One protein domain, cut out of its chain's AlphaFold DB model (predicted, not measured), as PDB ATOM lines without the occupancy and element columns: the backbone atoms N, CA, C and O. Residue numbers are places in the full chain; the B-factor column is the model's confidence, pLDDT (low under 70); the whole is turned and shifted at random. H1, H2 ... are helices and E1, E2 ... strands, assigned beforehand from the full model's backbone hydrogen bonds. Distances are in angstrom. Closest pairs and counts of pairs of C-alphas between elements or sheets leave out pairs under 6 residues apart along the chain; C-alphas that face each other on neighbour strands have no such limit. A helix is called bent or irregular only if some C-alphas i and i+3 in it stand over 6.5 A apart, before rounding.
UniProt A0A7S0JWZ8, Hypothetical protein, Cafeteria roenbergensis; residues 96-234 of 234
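Overview. This is residues 96 to 234 of the 234 residues of the protein "Hypothetical protein" of Cafeteria roenbergensis (UniProt A0A7S0JWZ8). A small, twisted sheet of three parallel strands has two helices, H1 and H2, side by side over one face, making two layers. The short helix H4 packs on H2, and long loops join many of the parts. The printed part has 139 residues, with three named strands and four named helices in the order E1 H1 E2 H2 E3 H3 H4; the sheet's order is E1 E2 E3. The class is mixed, with 64 residues in named elements, under half; the whole is compact, with a radius of gyration of the C-alphas of 14.4 A and spans of 44 by 32 by 32 A.

Arrangement. Edge strand E1, residues 96 to 102, is parallel to inner strand E2, residues 137 to 146, with N 100 and O 141 2.9 A apart. E2 is parallel to edge strand E3, residues 190 to 195, with N 191 and O 137 2.9 A apart. H1, residues 113 to 129, and H2, residues 163 to 175, are on the same face of the sheet. They touch, closest at the C-alphas of Gly 125 and Ala 174, 4.1 A, at a shallow tilt of 5 degrees, the same way. E1, H1, E2 and E2, H2, E3 are strand-helix-strand units, two parallel strands joined through a helix, with right-handed crossovers. H3, residues 209 to 215, only grazes the sheet with residues 209 to 212. H4, residues 224 to 227, touches H2 at residues 169 to 173 alone; the closest C-alphas, of Gly 173 and Thr 224, are 6.0 A apart. Every O i to N i+4 pair is within hydrogen-bond range in H2 and H3, and 11 of 13 in H1; H4 is too short for such a pair.

Along the chain. E1 begins at C-alpha 96 (9.874, -9.237, -58.015). H1 and E2 are each 22.9 A long, H2 18.0 A. H1 is only just irregular: C-alphas 122 and 125 are 6.6 A apart. H4 ends at C-alpha 227 (2.471, -1.917, -33.836).

Size, cuts and confidence. The two C-alphas farthest apart, of Ala 134 and Gly 153, are 45.3 A apart. The printed part has no cut. The links E2 to H2, H2 to E3 and E3 to H3 are long. The pLDDT is under 70 at residues 129 to 135, 150 to 161, 178 to 189, 220 and 223 to 234.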
ATOM      1  N   LEU A  96       9.396 -10.559 -57.610       90.56
ATOM      2  CA  LEU A  96       9.874  -9.237 -58.015       90.56
ATOM      3  C   LEU A  96      10.359  -8.488 -56.771       90.56
ATOM      4  O   LEU A  96       9.583  -8.269 -55.836       90.56
ATOM      5  N   ASP A  97      11.628  -8.102 -56.775       94.00
ATOM      6  CA  ASP A  97      12.247  -7.302 -55.728       94.00
ATOM      7  C   ASP A  97      12.214  -5.818 -56.102       94.00
ATOM      8  O   ASP A  97      12.715  -5.413 -57.155       94.00
ATOM      9  N   SER A  98      11.612  -4.999 -55.248       92.38
ATOM     10  CA  SER A  98      11.582  -3.552 -55.419       92.38
ATOM     11  C   SER A  98      12.217  -2.834 -54.243       92.38
ATOM     12  O   SER A  98      11.858  -3.066 -53.090       92.38
ATOM     13  N   HIS A  99      13.060  -1.851 -54.538       95.06
ATOM     14  CA  HIS A  99      13.719  -1.043 -53.519       95.06
ATOM     15  C   HIS A  99      13.039   0.318 -53.392       95.06
ATOM     16  O   HIS A  99      12.910   1.055 -54.373       95.06
ATOM     17  N   LEU A 100      12.563   0.658 -52.192       93.50
ATOM     18  CA  LEU A 100      11.741   1.847 -51.959       93.50
ATOM     19  C   LEU A 100      12.350   2.754 -50.895       93.50
ATOM     20  O   LEU A 100      12.350   2.460 -49.701       93.50
ATOM     21  N   TYR A 101      12.826   3.909 -51.360       95.19
ATOM     22  CA  TYR A 101      13.506   4.908 -50.551       95.19
ATOM     23  C   TYR A 101      12.892   6.296 -50.719       95.19
ATOM     24  O   TYR A 101      12.509   6.704 -51.815       95.19
ATOM     25  N   HIS A 102      12.923   7.082 -49.642       94.75
ATOM     26  CA  HIS A 102      12.460   8.476 -49.619       94.75
ATOM     27  C   HIS A 102      13.599   9.467 -49.334       94.75
ATOM     28  O   HIS A 102      13.366  10.584 -48.863       94.75
ATOM     29  N   ALA A 103      14.842   9.055 -49.624       91.75
ATOM     30  CA  ALA A 103      16.076   9.795 -49.342       91.75
ATOM     31  C   ALA A 103      16.862  10.237 -50.595       91.75
ATOM     32  O   ALA A 103      17.727  11.104 -50.486       91.75
ATOM     33  N   PHE A 104      16.558   9.695 -51.781       90.19
ATOM     34  CA  PHE A 104      17.360   9.890 -53.003       90.19
ATOM     35  C   PHE A 104      16.710  10.810 -54.048       90.19
ATOM     36  O   PHE A 104      17.022  10.750 -55.235       90.19
ATOM     37  N   GLY A 105      15.819  11.696 -53.606       81.19
ATOM     38  CA  GLY A 105      15.088  12.608 -54.484       81.19
ATOM     39  C   GLY A 105      13.725  12.055 -54.915       81.19
ATOM     40  O   GLY A 105      13.145  11.208 -54.243       81.19
ATOM     41  N   GLY A 106      13.170  12.571 -56.014       86.12
ATOM     42  CA  GLY A 106      11.846  12.176 -56.508       86.12
ATOM     43  C   GLY A 106      10.668  12.883 -55.809       86.12
ATOM     44  O   GLY A 106      10.833  14.001 -55.306       86.12
ATOM     45  N   PRO A 107       9.465  12.274 -55.794       87.25
ATOM     46  CA  PRO A 107       8.230  12.917 -55.329       87.25
ATOM     47  C   PRO A 107       8.304  13.460 -53.897       87.25
ATOM     48  O   PRO A 107       7.705  14.491 -53.596       87.25
ATOM     49  N   THR A 108       9.088  12.817 -53.031       89.44
ATOM     50  CA  THR A 108       9.184  13.160 -51.606       89.44
ATOM     51  C   THR A 108      10.308  14.139 -51.270       89.44
ATOM     52  O   THR A 108      10.422  14.554 -50.121       89.44
ATOM     53  N   THR A 109      11.092  14.600 -52.255       90.12
ATOM     54  CA  THR A 109      12.264  15.491 -52.056       90.12
ATOM     55  C   THR A 109      11.971  16.721 -51.192       90.12
ATOM     56  O   THR A 109      12.833  17.232 -50.479       90.12
ATOM     57  N   ASN A 110      10.755  17.256 -51.306       87.44
ATOM     58  CA  ASN A 110      10.341  18.466 -50.606       87.44
ATOM     59  C   ASN A 110       9.298  18.226 -49.514       87.44
ATOM     60  O   ASN A 110       8.862  19.203 -48.904       87.44
ATOM     61  N   MET A 111       8.935  16.971 -49.263       87.94
ATOM     62  CA  MET A 111       7.951  16.588 -48.257       87.94
ATOM     63  C   MET A 111       8.555  16.655 -46.860       87.94
ATOM     64  O   MET A 111       9.732  16.358 -46.665       87.94
ATOM     65  N   THR A 112       7.751  17.064 -45.880       86.69
ATOM     66  CA  THR A 112       8.118  16.875 -44.475       86.69
ATOM     67  C   THR A 112       8.106  15.383 -44.145       86.69
ATOM     68  O   THR A 112       7.464  14.603 -44.844       86.69
ATOM     69  N   ALA A 113       8.747  14.967 -43.052       85.25
ATOM     70  CA  ALA A 113       8.736  13.555 -42.676       85.25
ATOM     71  C   ALA A 113       7.303  13.018 -42.480       85.25
ATOM     72  O   ALA A 113       7.028  11.879 -42.828       85.25
ATOM     73  N   TRP A 114       6.368  13.848 -41.996       85.00
ATOM     74  CA  TRP A 114       4.955  13.464 -41.878       85.00
ATOM     75  C   TRP A 114       4.226  13.380 -43.220       85.00
ATOM     76  O   TRP A 114       3.375  12.510 -43.395       85.00
ATOM     77  N   ASP A 115       4.544  14.259 -44.167       87.19
ATOM     78  CA  ASP A 115       3.978  14.160 -45.514       87.19
ATOM     79  C   ASP A 115       4.490  12.902 -46.223       87.19
ATOM     80  O   ASP A 115       3.722  12.241 -46.915       87.19
ATOM     81  N   THR A 116       5.744  12.511 -45.977       90.69
ATOM     82  CA  THR A 116       6.295  11.241 -46.462       90.69
ATOM     83  C   THR A 116       5.554  10.037 -45.871       90.69
ATOM     84  O   THR A 116       5.231   9.116 -46.612       90.69
ATOM     85  N   VAL A 117       5.200  10.055 -44.578       88.12
ATOM     86  CA  VAL A 117       4.365   8.996 -43.973       88.12
ATOM     87  C   VAL A 117       3.039   8.843 -44.726       88.12
ATOM     88  O   VAL A 117       2.641   7.731 -45.065       88.12
ATOM     89  N   ARG A 118       2.362   9.959 -45.030       86.44
ATOM     90  CA  ARG A 118       1.109   9.933 -45.805       86.44
ATOM     91  C   ARG A 118       1.330   9.440 -47.230       86.44
ATOM     92  O   ARG A 118       0.526   8.664 -47.729       86.44
ATOM     93  N   PHE A 119       2.430   9.846 -47.862       89.88
ATOM     94  CA  PHE A 119       2.802   9.369 -49.190       89.88
ATOM     95  C   PHE A 119       2.942   7.841 -49.224       89.88
ATOM     96  O   PHE A 119       2.429   7.211 -50.147       89.88
ATOM     97  N   VAL A 120       3.544   7.234 -48.196       89.38
ATOM     98  CA  VAL A 120       3.638   5.770 -48.094       89.38
ATOM     99  C   VAL A 120       2.253   5.122 -48.047       89.38
ATOM    100  O   VAL A 120       1.980   4.214 -48.836       89.38
ATOM    101  N   CYS A 121       1.364   5.608 -47.173       83.81
ATOM    102  CA  CYS A 121       0.000   5.079 -47.053       83.81
ATOM    103  C   CYS A 121      -0.789   5.219 -48.369       83.81
ATOM    104  O   CYS A 121      -1.436   4.274 -48.824       83.81
ATOM    105  N   ASP A 122      -0.741   6.402 -48.985       84.62
ATOM    106  CA  ASP A 122      -1.640   6.770 -50.078       84.62
ATOM    107  C   ASP A 122      -1.123   6.358 -51.461       84.62
ATOM    108  O   ASP A 122      -1.924   6.223 -52.388       84.62
ATOM    109  N   GLN A 123       0.196   6.217 -51.630       86.00
ATOM    110  CA  GLN A 123       0.842   5.996 -52.928       86.00
ATOM    111  C   GLN A 123       1.660   4.703 -52.958       86.00
ATOM    112  O   GLN A 123       1.413   3.863 -53.824       86.00
ATOM    113  N   ASP A 124       2.596   4.511 -52.023       87.69
ATOM    114  CA  ASP A 124       3.513   3.364 -52.087       87.69
ATOM    115  C   ASP A 124       2.796   2.034 -51.845       87.69
ATOM    116  O   ASP A 124       3.001   1.093 -52.611       87.69
ATOM    117  N   GLY A 125       1.913   1.961 -50.844       81.44
ATOM    118  CA  GLY A 125       1.123   0.758 -50.557       81.44
ATOM    119  C   GLY A 125       0.295   0.282 -51.759       81.44
ATOM    120  O   GLY A 125       0.484  -0.846 -52.221       81.44
ATOM    121  N   PRO A 126      -0.578   1.132 -52.339       78.00
ATOM    122  CA  PRO A 126      -1.289   0.802 -53.574       78.00
ATOM    123  C   PRO A 126      -0.357   0.491 -54.752       78.00
ATOM    124  O   PRO A 126      -0.677  -0.368 -55.571       78.00
ATOM    125  N   GLY A 127       0.792   1.167 -54.832       78.75
ATOM    126  CA  GLY A 127       1.807   0.942 -55.853       78.75
ATOM    127  C   GLY A 127       2.371  -0.473 -55.800       78.75
ATOM    128  O   GLY A 127       2.298  -1.173 -56.803       78.75
ATOM    129  N   VAL A 128       2.868  -0.910 -54.636       79.75
ATOM    130  CA  VAL A 128       3.345  -2.284 -54.384       79.75
ATOM    131  C   VAL A 128       2.251  -3.298 -54.698       79.75
ATOM    132  O   VAL A 128       2.509  -4.290 -55.378       79.75
ATOM    133  N   ALA A 129       1.014  -3.008 -54.286       67.00
ATOM    134  CA  ALA A 129      -0.120  -3.879 -54.546       67.00
ATOM    135  C   ALA A 129      -0.485  -4.021 -56.043       67.00
ATOM    136  O   ALA A 129      -1.154  -4.973 -56.430       67.00
ATOM    137  N   GLY A 130      -0.066  -3.081 -56.893       63.28
ATOM    138  CA  GLY A 130      -0.345  -3.075 -58.330       63.28
ATOM    139  C   GLY A 130       0.843  -3.470 -59.209       63.28
ATOM    140  O   GLY A 130       0.801  -3.206 -60.413       63.28
ATOM    141  N   ARG A 131       1.936  -4.018 -58.644       66.88
ATOM    142  CA  ARG A 131       3.188  -4.185 -59.401       66.88
ATOM    143  C   ARG A 131       3.286  -5.415 -60.306       66.88
ATOM    144  O   ARG A 131       4.189  -5.474 -61.130       66.88
ATOM    145  N   THR A 132       2.395  -6.381 -60.229       61.34
ATOM    146  CA  THR A 132       2.428  -7.526 -61.143       61.34
ATOM    147  C   THR A 132       1.034  -8.132 -61.245       61.34
ATOM    148  O   THR A 132       0.283  -8.132 -60.273       61.34
ATOM    149  N   ASP A 133       0.704  -8.709 -62.403       52.09
ATOM    150  CA  ASP A 133      -0.430  -9.646 -62.511       52.09
ATOM    151  C   ASP A 133      -0.095 -11.004 -61.852       52.09
ATOM    152  O   ASP A 133      -0.975 -11.797 -61.528       52.09
ATOM    153  N   ALA A 134       1.203 -11.271 -61.663       51.34
ATOM    154  CA  ALA A 134       1.755 -12.425 -60.968       51.34
ATOM    155  C   ALA A 134       2.089 -12.043 -59.518       51.34
ATOM    156  O   ALA A 134       3.143 -11.485 -59.253       51.34
ATOM    157  N   ASP A 135       1.142 -12.319 -58.633       53.75
ATOM    158  CA  ASP A 135       1.015 -12.230 -57.166       53.75
ATOM    159  C   ASP A 135       2.227 -12.088 -56.197       53.75
ATOM    160  O   ASP A 135       2.064 -12.413 -55.023       53.75
ATOM    161  N   TRP A 136       3.420 -11.623 -56.583       72.50
ATOM    162  CA  TRP A 136       4.644 -11.777 -55.786       72.50
ATOM    163  C   TRP A 136       5.609 -10.582 -55.868       72.50
ATOM    164  O   TRP A 136       6.549 -10.572 -56.664       72.50
ATOM    165  N   VAL A 137       5.410  -9.599 -54.985       84.25
ATOM    166  CA  VAL A 137       6.330  -8.464 -54.796       84.25
ATOM    167  C   VAL A 137       6.868  -8.500 -53.375       84.25
ATOM    168  O   VAL A 137       6.104  -8.628 -52.416       84.25
ATOM    169  N   VAL A 138       8.179  -8.351 -53.234       89.38
ATOM    170  CA  VAL A 138       8.828  -8.110 -51.947       89.38
ATOM    171  C   VAL A 138       9.555  -6.780 -52.021       89.38
ATOM    172  O   VAL A 138      10.139  -6.436 -53.045       89.38
ATOM    173  N   VAL A 139       9.504  -6.017 -50.932       93.12
ATOM    174  CA  VAL A 139      10.326  -4.814 -50.799       93.12
ATOM    175  C   VAL A 139      11.663  -5.212 -50.173       93.12
ATOM    176  O   VAL A 139      11.793  -5.207 -48.946       93.12
ATOM    177  N   GLY A 140      12.617  -5.660 -50.995       95.50
ATOM    178  CA  GLY A 140      13.906  -6.206 -50.555       95.50
ATOM    179  C   GLY A 140      14.862  -5.165 -49.991       95.50
ATOM    180  O   GLY A 140      15.724  -5.499 -49.183       95.50
ATOM    181  N   GLU A 141      14.640  -3.889 -50.296       97.50
ATOM    182  CA  GLU A 141      15.299  -2.805 -49.585       97.50
ATOM    183  C   GLU A 141      14.365  -1.618 -49.344       97.50
ATOM    184  O   GLU A 141      13.656  -1.131 -50.226       97.50
ATOM    185  N   TRP A 142      14.393  -1.120 -48.115       96.12
ATOM    186  CA  TRP A 142      13.775   0.135 -47.710       96.12
ATOM    187  C   TRP A 142      14.447   0.637 -46.439       96.12
ATOM    188  O   TRP A 142      15.066  -0.127 -45.698       96.12
ATOM    189  N   SER A 143      14.307   1.924 -46.151       95.44
ATOM    190  CA  SER A 143      14.841   2.514 -44.927       95.44
ATOM    191  C   SER A 143      13.913   3.608 -44.402       95.44
ATOM    192  O   SER A 143      12.967   4.014 -45.081       95.44
ATOM    193  N   ASN A 144      14.168   4.092 -43.185       92.00
ATOM    194  CA  ASN A 144      13.403   5.194 -42.590       92.00
ATOM    195  C   ASN A 144      14.063   6.565 -42.855       92.00
ATOM    196  O   ASN A 144      13.801   7.564 -42.178       92.00
ATOM    197  N   ALA A 145      15.001   6.612 -43.805       91.56
ATOM    198  CA  ALA A 145      15.676   7.834 -44.201       91.56
ATOM    199  C   ALA A 145      14.757   8.709 -45.066       91.56
ATOM    200  O   ALA A 145      14.136   8.249 -46.024       91.56
ATOM    201  N   VAL A 146      14.715  10.005 -44.751       89.38
ATOM    202  CA  VAL A 146      13.911  11.006 -45.466       89.38
ATOM    203  C   VAL A 146      14.769  12.201 -45.869       89.38
ATOM    204  O   VAL A 146      15.679  12.598 -45.139       89.38
ATOM    205  N   THR A 147      14.449  12.819 -47.005       84.44
ATOM    206  CA  THR A 147      15.161  14.015 -47.502       84.44
ATOM    207  C   THR A 147      15.016  15.241 -46.595       84.44
ATOM    208  O   THR A 147      15.970  16.006 -46.443       84.44
ATOM    209  N   LYS A 148      13.854  15.440 -45.953       78.75
ATOM    210  CA  LYS A 148      13.638  16.524 -44.981       78.75
ATOM    211  C   LYS A 148      13.069  15.999 -43.670       78.75
ATOM    212  O   LYS A 148      11.909  15.603 -43.571       78.75
ATOM    213  N   ARG A 149      13.889  16.080 -42.619       70.75
ATOM    214  CA  ARG A 149      13.432  15.873 -41.241       70.75
ATOM    215  C   ARG A 149      12.492  17.008 -40.827       70.75
ATOM    216  O   ARG A 149      12.697  18.161 -41.207       70.75
ATOM    217  N   ASN A 150      11.491  16.690 -40.007       66.44
ATOM    218  CA  ASN A 150      10.687  17.722 -39.353       66.44
ATOM    219  C   ASN A 150      11.592  18.623 -38.493       66.44
ATOM    220  O   ASN A 150      12.533  18.110 -37.875       66.44
ATOM    221  N   PRO A 151      11.336  19.943 -38.432       54.53
ATOM    222  CA  PRO A 151      12.151  20.852 -37.637       54.53
ATOM    223  C   PRO A 151      12.212  20.408 -36.163       54.53
ATOM    224  O   PRO A 151      11.204  19.931 -35.625       54.53
ATOM    225  N   PRO A 152      13.363  20.576 -35.480       46.03
ATOM    226  CA  PRO A 152      13.472  20.319 -34.046       46.03
ATOM    227  C   PRO A 152      12.422  21.141 -33.288       46.03
ATOM    228  O   PRO A 152      12.351  22.356 -33.447       46.03
ATOM    229  N   GLY A 153      11.576  20.488 -32.490       45.94
ATOM    230  CA  GLY A 153      10.475  21.158 -31.785       45.94
ATOM    231  C   GLY A 153       9.148  21.215 -32.551       45.94
ATOM    232  O   GLY A 153       8.141  21.600 -31.962       45.94
ATOM    233  N   GLY A 154       9.099  20.722 -33.793       43.44
ATOM    234  CA  GLY A 154       7.871  20.320 -34.479       43.44
ATOM    235  C   GLY A 154       7.279  19.057 -33.853       43.44
ATOM    236  O   GLY A 154       7.133  18.032 -34.513       43.44
ATOM    237  N   ARG A 155       6.980  19.108 -32.549       45.00
ATOM    238  CA  ARG A 155       6.034  18.182 -31.937       45.00
ATOM    239  C   ARG A 155       4.721  18.411 -32.676       45.00
ATOM    240  O   ARG A 155       4.174  19.511 -32.600       45.00
ATOM    241  N   LEU A 156       4.174  17.386 -33.322       46.19
ATOM    242  CA  LEU A 156       2.724  17.292 -33.250       46.19
ATOM    243  C   LEU A 156       2.416  17.256 -31.752       46.19
ATOM    244  O   LEU A 156       2.973  16.453 -31.002       46.19
ATOM    245  N   GLN A 157       1.690  18.274 -31.299       38.34
ATOM    246  CA  GLN A 157       1.248  18.364 -29.923       38.34
ATOM    247  C   GLN A 157       0.472  17.087 -29.593       38.34
ATOM    248  O   GLN A 157      -0.553  16.824 -30.211       38.34
ATOM    249  N   GLY A 158       0.971  16.327 -28.616       40.06
ATOM    250  CA  GLY A 158       0.259  15.203 -28.009       40.06
ATOM    251  C   GLY A 158       0.949  13.850 -28.183       40.06
ATOM    252  O   GLY A 158       0.740  13.167 -29.171       40.06
ATOM    253  N   GLY A 159       1.697  13.423 -27.162       48.34
ATOM    254  CA  GLY A 159       1.883  11.993 -26.885       48.34
ATOM    255  C   GLY A 159       2.969  11.230 -27.655       48.34
ATOM    256  O   GLY A 159       3.738  11.772 -28.437       48.34
ATOM    257  N   ALA A 160       3.078   9.944 -27.321       43.53
ATOM    258  CA  ALA A 160       4.251   9.082 -27.441       43.53
ATOM    259  C   ALA A 160       4.612   8.557 -28.852       43.53
ATOM    260  O   ALA A 160       5.359   7.584 -28.926       43.53
ATOM    261  N   ALA A 161       4.146   9.147 -29.960       54.47
ATOM    262  CA  ALA A 161       4.458   8.682 -31.321       54.47
ATOM    263  C   ALA A 161       5.337   9.693 -32.089       54.47
ATOM    264  O   ALA A 161       4.876  10.745 -32.529       54.47
ATOM    265  N   SER A 162       6.629   9.387 -32.248       73.19
ATOM    266  CA  SER A 162       7.522  10.129 -33.148       73.19
ATOM    267  C   SER A 162       7.222   9.767 -34.611       73.19
ATOM    268  O   SER A 162       6.752   8.667 -34.900       73.19
ATOM    269  N   TRP A 163       7.524  10.666 -35.556       78.94
ATOM    270  CA  TRP A 163       7.370  10.391 -36.996       78.94
ATOM    271  C   TRP A 163       8.151   9.141 -37.441       78.94
ATOM    272  O   TRP A 163       7.722   8.463 -38.365       78.94
ATOM    273  N   LEU A 164       9.250   8.804 -36.747       83.50
ATOM    274  CA  LEU A 164      10.023   7.578 -36.970       83.50
ATOM    275  C   LEU A 164       9.152   6.333 -36.801       83.50
ATOM    276  O   LEU A 164       9.175   5.455 -37.660       83.50
ATOM    277  N   ARG A 165       8.359   6.272 -35.720       82.56
ATOM    278  CA  ARG A 165       7.431   5.159 -35.487       82.56
ATOM    279  C   ARG A 165       6.325   5.148 -36.533       82.56
ATOM    280  O   ARG A 165       6.042   4.095 -37.081       82.56
ATOM    281  N   ALA A 166       5.719   6.297 -36.825       82.56
ATOM    282  CA  ALA A 166       4.635   6.359 -37.805       82.56
ATOM    283  C   ALA A 166       5.088   5.919 -39.206       82.56
ATOM    284  O   ALA A 166       4.383   5.164 -39.864       82.56
ATOM    285  N   MET A 167       6.288   6.326 -39.626       88.25
ATOM    286  CA  MET A 167       6.881   5.902 -40.893       88.25
ATOM    287  C   MET A 167       7.184   4.403 -40.902       88.25
ATOM    288  O   MET A 167       6.790   3.723 -41.841       88.25
ATOM    289  N   LEU A 168       7.776   3.872 -39.824       88.38
ATOM    290  CA  LEU A 168       8.012   2.434 -39.656       88.38
ATOM    291  C   LEU A 168       6.711   1.624 -39.783       88.38
ATOM    292  O   LEU A 168       6.675   0.620 -40.490       88.38
ATOM    293  N   VAL A 169       5.639   2.074 -39.125       83.44
ATOM    294  CA  VAL A 169       4.317   1.439 -39.196       83.44
ATOM    295  C   VAL A 169       3.760   1.503 -40.611       83.44
ATOM    296  O   VAL A 169       3.432   0.450 -41.151       83.44
ATOM    297  N   ALA A 170       3.711   2.701 -41.211       85.19
ATOM    298  CA  ALA A 170       3.200   2.940 -42.562       85.19
ATOM    299  C   ALA A 170       3.908   2.071 -43.612       85.19
ATOM    300  O   ALA A 170       3.256   1.438 -44.438       85.19
ATOM    301  N   GLN A 171       5.237   2.008 -43.544       89.81
ATOM    302  CA  GLN A 171       6.068   1.199 -44.427       89.81
ATOM    303  C   GLN A 171       5.765  -0.291 -44.258       89.81
ATOM    304  O   GLN A 171       5.377  -0.936 -45.225       89.81
ATOM    305  N   LEU A 172       5.838  -0.832 -43.035       87.31
ATOM    306  CA  LEU A 172       5.607  -2.263 -42.804       87.31
ATOM    307  C   LEU A 172       4.246  -2.733 -43.316       87.31
ATOM    308  O   LEU A 172       4.195  -3.726 -44.038       87.31
ATOM    309  N   GLY A 173       3.170  -2.000 -43.015       81.50
ATOM    310  CA  GLY A 173       1.848  -2.396 -43.498       81.50
ATOM    311  C   GLY A 173       1.617  -2.152 -44.994       81.50
ATOM    312  O   GLY A 173       0.732  -2.773 -45.584       81.50
ATOM    313  N   ALA A 174       2.396  -1.271 -45.633       83.12
ATOM    314  CA  ALA A 174       2.395  -1.122 -47.086       83.12
ATOM    315  C   ALA A 174       3.112  -2.303 -47.762       83.12
ATOM    316  O   ALA A 174       2.652  -2.791 -48.794       83.12
ATOM    317  N   TRP A 175       4.213  -2.784 -47.178       86.94
ATOM    318  CA  TRP A 175       5.048  -3.838 -47.761       86.94
ATOM    319  C   TRP A 175       4.504  -5.253 -47.551       86.94
ATOM    320  O   TRP A 175       4.659  -6.107 -48.422       86.94
ATOM    321  N   ASP A 176       3.882  -5.518 -46.402       79.56
ATOM    322  CA  ASP A 176       3.289  -6.824 -46.083       79.56
ATOM    323  C   ASP A 176       1.823  -6.956 -46.545       79.56
ATOM    324  O   ASP A 176       1.187  -7.989 -46.336       79.56
ATOM    325  N   GLY A 177       1.282  -5.901 -47.167       71.31
ATOM    326  CA  GLY A 177      -0.089  -5.852 -47.665       71.31
ATOM    327  C   GLY A 177      -1.161  -5.652 -46.586       71.31
ATOM    328  O   GLY A 177      -2.345  -5.638 -46.929       71.31
ATOM    329  N   SER A 178      -0.797  -5.453 -45.313       67.25
ATOM    330  CA  SER A 178      -1.740  -5.307 -44.194       67.25
ATOM    331  C   SER A 178      -2.585  -4.029 -44.253       67.25
ATOM    332  O   SER A 178      -3.708  -4.034 -43.754       67.25
ATOM    333  N   PHE A 179      -2.101  -2.936 -44.862       58.56
ATOM    334  CA  PHE A 179      -2.899  -1.706 -45.045       58.56
ATOM    335  C   PHE A 179      -3.809  -1.727 -46.266       58.56
ATOM    336  O   PHE A 179      -4.632  -0.827 -46.452       58.56
ATOM    337  N   ALA A 180      -3.742  -2.772 -47.081       50.47
ATOM    338  CA  ALA A 180      -4.651  -2.944 -48.198       50.47
ATOM    339  C   ALA A 180      -6.035  -3.446 -47.722       50.47
ATOM    340  O   ALA A 180      -6.587  -4.370 -48.293       50.47
ATOM    341  N   GLY A 181      -6.585  -2.861 -46.649       44.16
ATOM    342  CA  GLY A 181      -7.813  -3.297 -45.970       44.16
ATOM    343  C   GLY A 181      -8.818  -2.184 -45.646       44.16
ATOM    344  O   GLY A 181      -9.838  -2.448 -45.008       44.16
ATOM    345  N   GLY A 182      -8.586  -0.942 -46.089       43.94
ATOM    346  CA  GLY A 182      -9.649   0.070 -46.103       43.94
ATOM    347  C   GLY A 182     -10.834  -0.387 -46.977       43.94
ATOM    348  O   GLY A 182     -10.628  -1.174 -47.905       43.94
ATOM    349  N   PRO A 183     -12.078   0.081 -46.740       33.94
ATOM    350  CA  PRO A 183     -13.250  -0.386 -47.484       33.94
ATOM    351  C   PRO A 183     -13.031  -0.317 -49.006       33.94
ATOM    352  O   PRO A 183     -12.836   0.764 -49.561       33.94
ATOM    353  N   GLY A 184     -13.051  -1.476 -49.676       40.59
ATOM    354  CA  GLY A 184     -12.856  -1.600 -51.129       40.59
ATOM    355  C   GLY A 184     -11.412  -1.822 -51.602       40.59
ATOM    356  O   GLY A 184     -11.189  -1.906 -52.806       40.59
ATOM    357  N   ARG A 185     -10.440  -1.943 -50.693       50.84
ATOM    358  CA  ARG A 185      -9.051  -2.321 -50.986       50.84
ATOM    359  C   ARG A 185      -8.861  -3.724 -50.405       50.84
ATOM    360  O   ARG A 185      -9.097  -3.909 -49.219       50.84
ATOM    361  N   GLY A 186      -8.624  -4.725 -51.254       44.56
ATOM    362  CA  GLY A 186      -8.320  -6.097 -50.824       44.56
ATOM    363  C   GLY A 186      -6.834  -6.247 -50.500       44.56
ATOM    364  O   GLY A 186      -6.049  -5.426 -50.967       44.56
ATOM    365  N   ALA A 187      -6.459  -7.281 -49.733       50.81
ATOM    366  CA  ALA A 187      -5.066  -7.580 -49.383       50.81
ATOM    367  C   ALA A 187      -4.154  -7.490 -50.624       50.81
ATOM    368  O   ALA A 187      -4.426  -8.134 -51.638       50.81
ATOM    369  N   GLY A 188      -3.117  -6.653 -50.564       55.12
ATOM    370  CA  GLY A 188      -2.214  -6.424 -51.692       55.12
ATOM    371  C   GLY A 188      -1.198  -7.566 -51.858       55.12
ATOM    372  O   GLY A 188      -0.913  -8.261 -50.886       55.12
ATOM    373  N   PRO A 189      -0.603  -7.765 -53.049       60.91
ATOM    374  CA  PRO A 189       0.425  -8.780 -53.320       60.91
ATOM    375  C   PRO A 189       1.772  -8.590 -52.603       60.91
ATOM    376  O   PRO A 189       2.669  -9.405 -52.819       60.91
ATOM    377  N   GLY A 190       1.944  -7.566 -51.761       77.50
ATOM    378  CA  GLY A 190       3.150  -7.412 -50.946       77.50
ATOM    379  C   GLY A 190       3.351  -8.628 -50.037       77.50
ATOM    380  O   GLY A 190       2.451  -8.998 -49.287       77.50
ATOM    381  N   LYS A 191       4.505  -9.298 -50.136       81.94
ATOM    382  CA  LYS A 191       4.813 -10.524 -49.370       81.94
ATOM    383  C   LYS A 191       5.773 -10.292 -48.206       81.94
ATOM    384  O   LYS A 191       6.227 -11.253 -47.589       81.94
ATOM    385  N   GLY A 192       6.071  -9.034 -47.895       86.50
ATOM    386  CA  GLY A 192       6.977  -8.650 -46.821       86.50
ATOM    387  C   GLY A 192       8.099  -7.746 -47.305       86.50
ATOM    388  O   GLY A 192       8.032  -7.148 -48.382       86.50
ATOM    389  N   SER A 193       9.128  -7.610 -46.470       92.25
ATOM    390  CA  SER A 193      10.221  -6.685 -46.740       92.25
ATOM    391  C   SER A 193      11.497  -6.994 -45.963       92.25
ATOM    392  O   SER A 193      11.455  -7.698 -44.952       92.25
ATOM    393  N   PHE A 194      12.608  -6.403 -46.404       95.06
ATOM    394  CA  PHE A 194      13.900  -6.436 -45.722       95.06
ATOM    395  C   PHE A 194      14.410  -5.002 -45.524       95.06
ATOM    396  O   PHE A 194      14.530  -4.224 -46.466       95.06
ATOM    397  N   PHE A 195      14.661  -4.624 -44.268       95.19
ATOM    398  CA  PHE A 195      15.132  -3.279 -43.936       95.19
ATOM    399  C   PHE A 195      16.616  -3.127 -44.282       95.19
ATOM    400  O   PHE A 195      17.449  -3.922 -43.840       95.19
ATOM    401  N   TRP A 196      16.951  -2.049 -44.984       96.56
ATOM    402  CA  TRP A 196      18.313  -1.650 -45.301       96.56
ATOM    403  C   TRP A 196      18.817  -0.597 -44.294       96.56
ATOM    404  O   TRP A 196      18.447   0.576 -44.355       96.56
ATOM    405  N   ASN A 197      19.666  -0.943 -43.323       94.31
ATOM    406  CA  ASN A 197      20.280  -2.244 -43.035       94.31
ATOM    407  C   ASN A 197      20.146  -2.589 -41.537       94.31
ATOM    408  O   ASN A 197      19.733  -1.764 -40.721       94.31
ATOM    409  N   PHE A 198      20.524  -3.810 -41.146       93.62
ATOM    410  CA  PHE A 198      20.445  -4.268 -39.757       93.62
ATOM    411  C   PHE A 198      21.153  -3.327 -38.767       93.62
ATOM    412  O   PHE A 198      20.633  -3.074 -37.683       93.62
ATOM    413  N   ARG A 199      22.333  -2.809 -39.134       93.38
ATOM    414  CA  ARG A 199      23.118  -1.884 -38.303       93.38
ATOM    415  C   ARG A 199      24.106  -1.055 -39.121       93.38
ATOM    416  O   ARG A 199      24.555  -1.483 -40.185       93.38
ATOM    417  N   THR A 200      24.523   0.067 -38.550       93.69
ATOM    418  CA  THR A 200      25.567   0.967 -39.052       93.69
ATOM    419  C   THR A 200      26.593   1.273 -37.955       93.69
ATOM    420  O   THR A 200      26.359   1.023 -36.773       93.69
ATOM    421  N   GLU A 201      27.758   1.806 -38.330       91.56
ATOM    422  CA  GLU A 201      28.736   2.343 -37.366       91.56
ATOM    423  C   GLU A 201      28.466   3.817 -37.027       91.56
ATOM    424  O   GLU A 201      28.823   4.288 -35.951       91.56
ATOM    425  N   THR A 202      27.846   4.551 -37.956       73.44
ATOM    426  CA  THR A 202      27.756   6.018 -37.954       73.44
ATOM    427  C   THR A 202      26.512   6.573 -37.259       73.44
ATOM    428  O   THR A 202      26.421   7.786 -37.075       73.44
ATOM    429  N   GLY A 203      25.586   5.711 -36.823       70.50
ATOM    430  CA  GLY A 203      24.496   6.084 -35.921       70.50
ATOM    431  C   GLY A 203      23.427   6.977 -36.556       70.50
ATOM    432  O   GLY A 203      23.048   7.988 -35.965       70.50
ATOM    433  N   GLU A 204      22.916   6.618 -37.739       82.31
ATOM    434  CA  GLU A 204      21.754   7.288 -38.340       82.31
ATOM    435  C   GLU A 204      20.528   6.365 -38.385       82.31
ATOM    436  O   GLU A 204      20.532   5.342 -39.061       82.31
ATOM    437  N   ALA A 205      19.447   6.759 -37.697       81.94
ATOM    438  CA  ALA A 205      18.269   5.904 -37.484       81.94
ATOM    439  C   ALA A 205      17.560   5.561 -38.794       81.94
ATOM    440  O   ALA A 205      16.868   4.557 -38.890       81.94
ATOM    441  N   GLY A 206      17.734   6.405 -39.812       88.38
ATOM    442  CA  GLY A 206      17.196   6.145 -41.136       88.38
ATOM    443  C   GLY A 206      17.742   4.859 -41.751       88.38
ATOM    444  O   GLY A 206      17.008   4.237 -42.499       88.38
ATOM    445  N   TRP A 207      18.965   4.447 -41.402       93.44
ATOM    446  CA  TRP A 207      19.713   3.354 -42.039       93.44
ATOM    447  C   TRP A 207      20.109   2.226 -41.076       93.44
ATOM    448  O   TRP A 207      20.718   1.241 -41.491       93.44
ATOM    449  N   ASP A 208      19.792   2.376 -39.789       93.62
ATOM    450  CA  ASP A 208      20.146   1.449 -38.719       93.62
ATOM    451  C   ASP A 208      18.880   0.915 -38.054       93.62
ATOM    452  O   ASP A 208      18.217   1.643 -37.311       93.62
ATOM    453  N   LEU A 209      18.540  -0.352 -38.317       91.94
ATOM    454  CA  LEU A 209      17.318  -0.947 -37.783       91.94
ATOM    455  C   LEU A 209      17.309  -0.940 -36.252       91.94
ATOM    456  O   LEU A 209      16.310  -0.563 -35.651       91.94
ATOM    457  N   LEU A 210      18.406  -1.330 -35.600       90.19
ATOM    458  CA  LEU A 210      18.447  -1.421 -34.138       90.19
ATOM    459  C   LEU A 210      18.237  -0.054 -33.486       90.19
ATOM    460  O   LEU A 210      17.447   0.073 -32.549       90.19
ATOM    461  N   MET A 211      18.907   0.973 -34.006       87.94
ATOM    462  CA  MET A 211      18.744   2.328 -33.497       87.94
ATOM    463  C   MET A 211      17.368   2.906 -33.847       87.94
ATOM    464  O   MET A 211      16.794   3.642 -33.044       87.94
ATOM    465  N   LEU A 212      16.814   2.558 -35.011       88.06
ATOM    466  CA  LEU A 212      15.447   2.915 -35.365       88.06
ATOM    467  C   LEU A 212      14.454   2.350 -34.354       88.06
ATOM    468  O   LEU A 212      13.616   3.101 -33.871       88.06
ATOM    469  N   LEU A 213      14.537   1.059 -34.025       86.75
ATOM    470  CA  LEU A 213      13.604   0.427 -33.089       86.75
ATOM    471  C   LEU A 213      13.664   1.073 -31.706       86.75
ATOM    472  O   LEU A 213      12.616   1.352 -31.125       86.75
ATOM    473  N   ASP A 214      14.866   1.386 -31.223       84.94
ATOM    474  CA  ASP A 214      15.069   2.088 -29.954       84.94
ATOM    475  C   ASP A 214      14.455   3.502 -29.975       84.94
ATOM    476  O   ASP A 214      13.607   3.838 -29.147       84.94
ATOM    477  N   GLN A 215      14.782   4.320 -30.983       84.00
ATOM    478  CA  GLN A 215      14.289   5.703 -31.088       84.00
ATOM    479  C   GLN A 215      12.801   5.801 -31.434       84.00
ATOM    480  O   GLN A 215      12.114   6.754 -31.048       84.00
ATOM    481  N   ALA A 216      12.294   4.827 -32.184       81.31
ATOM    482  CA  ALA A 216      10.878   4.665 -32.443       81.31
ATOM    483  C   ALA A 216      10.165   4.042 -31.243       81.31
ATOM    484  O   ALA A 216       8.947   3.987 -31.278       81.31
ATOM    485  N   GLY A 217      10.853   3.570 -30.196       80.38
ATOM    486  CA  GLY A 217      10.256   2.815 -29.090       80.38
ATOM    487  C   GLY A 217       9.362   1.671 -29.579       80.38
ATOM    488  O   GLY A 217       8.251   1.516 -29.078       80.38
ATOM    489  N   ALA A 218       9.788   0.982 -30.637       79.12
ATOM    490  CA  ALA A 218       9.069  -0.129 -31.242       79.12
ATOM    491  C   ALA A 218       9.389  -1.437 -30.494       79.12
ATOM    492  O   ALA A 218      10.502  -1.596 -29.983       79.12
ATOM    493  N   PRO A 219       8.444  -2.390 -30.417       73.25
ATOM    494  CA  PRO A 219       8.724  -3.695 -29.842       73.25
ATOM    495  C   PRO A 219       9.785  -4.445 -30.670       73.25
ATOM    496  O   PRO A 219       9.881  -4.243 -31.882       73.25
ATOM    497  N   PRO A 220      10.535  -5.381 -30.058       68.25
ATOM    498  CA  PRO A 220      11.501  -6.218 -30.779       68.25
ATOM    499  C   PRO A 220      10.856  -7.084 -31.869       68.25
ATOM    500  O   PRO A 220      11.517  -7.486 -32.821       68.25
ATOM    501  N   GLN A 221       9.568  -7.402 -31.708       71.06
ATOM    502  CA  GLN A 221       8.774  -8.132 -32.691       71.06
ATOM    503  C   GLN A 221       8.060  -7.140 -33.607       71.06
ATOM    504  O   GLN A 221       7.026  -6.574 -33.251       71.06
ATOM    505  N   LEU A 222       8.618  -6.950 -34.799       70.81
ATOM    506  CA  LEU A 222       8.022  -6.133 -35.846       70.81
ATOM    507  C   LEU A 222       6.870  -6.887 -36.508       70.81
ATOM    508  O   LEU A 222       7.076  -7.751 -37.351       70.81
ATOM    509  N   SER A 223       5.646  -6.552 -36.115       66.69
ATOM    510  CA  SER A 223       4.445  -6.905 -36.870       66.69
ATOM    511  C   SER A 223       3.478  -5.734 -36.843       66.69
ATOM    512  O   SER A 223       3.439  -4.980 -35.870       66.69
ATOM    513  N   THR A 224       2.672  -5.594 -37.889       61.75
ATOM    514  CA  THR A 224       1.598  -4.595 -37.949       61.75
ATOM    515  C   THR A 224       0.641  -4.730 -36.767       61.75
ATOM    516  O   THR A 224       0.272  -3.724 -36.171       61.75
ATOM    517  N   ALA A 225       0.341  -5.957 -36.326       62.84
ATOM    518  CA  ALA A 225      -0.427  -6.217 -35.109       62.84
ATOM    519  C   ALA A 225       0.270  -5.692 -33.838       62.84
ATOM    520  O   ALA A 225      -0.342  -4.944 -33.077       62.84
ATOM    521  N   ALA A 226       1.554  -6.005 -33.633       62.50
ATOM    522  CA  ALA A 226       2.323  -5.510 -32.483       62.50
ATOM    523  C   ALA A 226       2.503  -3.982 -32.493       62.50
ATOM    524  O   ALA A 226       2.757  -3.374 -31.456       62.50
ATOM    525  N   LEU A 227       2.380  -3.360 -33.665       65.00
ATOM    526  CA  LEU A 227       2.471  -1.917 -33.836       65.00
ATOM    527  C   LEU A 227       1.102  -1.211 -33.843       65.00
ATOM    528  O   LEU A 227       1.059   0.009 -33.697       65.00
ATOM    529  N   SER A 228      -0.004  -1.953 -33.961       59.59
ATOM    530  CA  SER A 228      -1.377  -1.418 -33.981       59.59
ATOM    531  C   SER A 228      -1.854  -0.881 -32.627       59.59
ATOM    532  O   SER A 228      -2.817  -0.123 -32.568       59.59
ATOM    533  N   GLU A 229      -1.153  -1.223 -31.540       56.78
ATOM    534  CA  GLU A 229      -1.384  -0.669 -30.198       56.78
ATOM    535  C   GLU A 229      -0.984   0.815 -30.086       56.78
ATOM    536  O   GLU A 229      -1.275   1.473 -29.086       56.78
ATOM    537  N   PHE A 230      -0.325   1.363 -31.110       56.22
ATOM    538  CA  PHE A 230       0.109   2.751 -31.162       56.22
ATOM    539  C   PHE A 230      -0.793   3.526 -32.128       56.22
ATOM    540  O   PHE A 230      -0.943   3.135 -33.277       56.22
ATOM    541  N   GLU A 231      -1.393   4.620 -31.651       53.97
ATOM    542  CA  GLU A 231      -2.439   5.443 -32.291       53.97
ATOM    543  C   GLU A 231      -2.036   6.092 -33.645       53.97
ATOM    544  O   GLU A 231      -1.997   7.315 -33.784       53.97
ATOM    545  N   PHE A 232      -1.722   5.298 -34.666       62.78
ATOM    546  CA  PHE A 232      -1.513   5.741 -36.042       62.78
ATOM    547  C   PHE A 232      -1.967   4.644 -37.012       62.78
ATOM    548  O   PHE A 232      -1.411   3.549 -37.017       62.78
ATOM    549  N   SER A 233      -2.960   4.948 -37.847       61.03
ATOM    550  CA  SER A 233      -3.438   4.064 -38.913       61.03
ATOM    551  C   SER A 233      -3.341   4.772 -40.264       61.03
ATOM    552  O   SER A 233      -3.796   5.915 -40.385       61.03
ATOM    553  N   CYS A 234      -2.787   4.079 -41.262       68.00
ATOM    554  CA  CYS A 234      -3.271   4.217 -42.633       68.00
ATOM    555  C   CYS A 234      -4.702   3.615 -42.682       68.00
ATOM    556  O   CYS A 234      -5.532   4.142 -43.445       68.00
TER     557      CYS A 234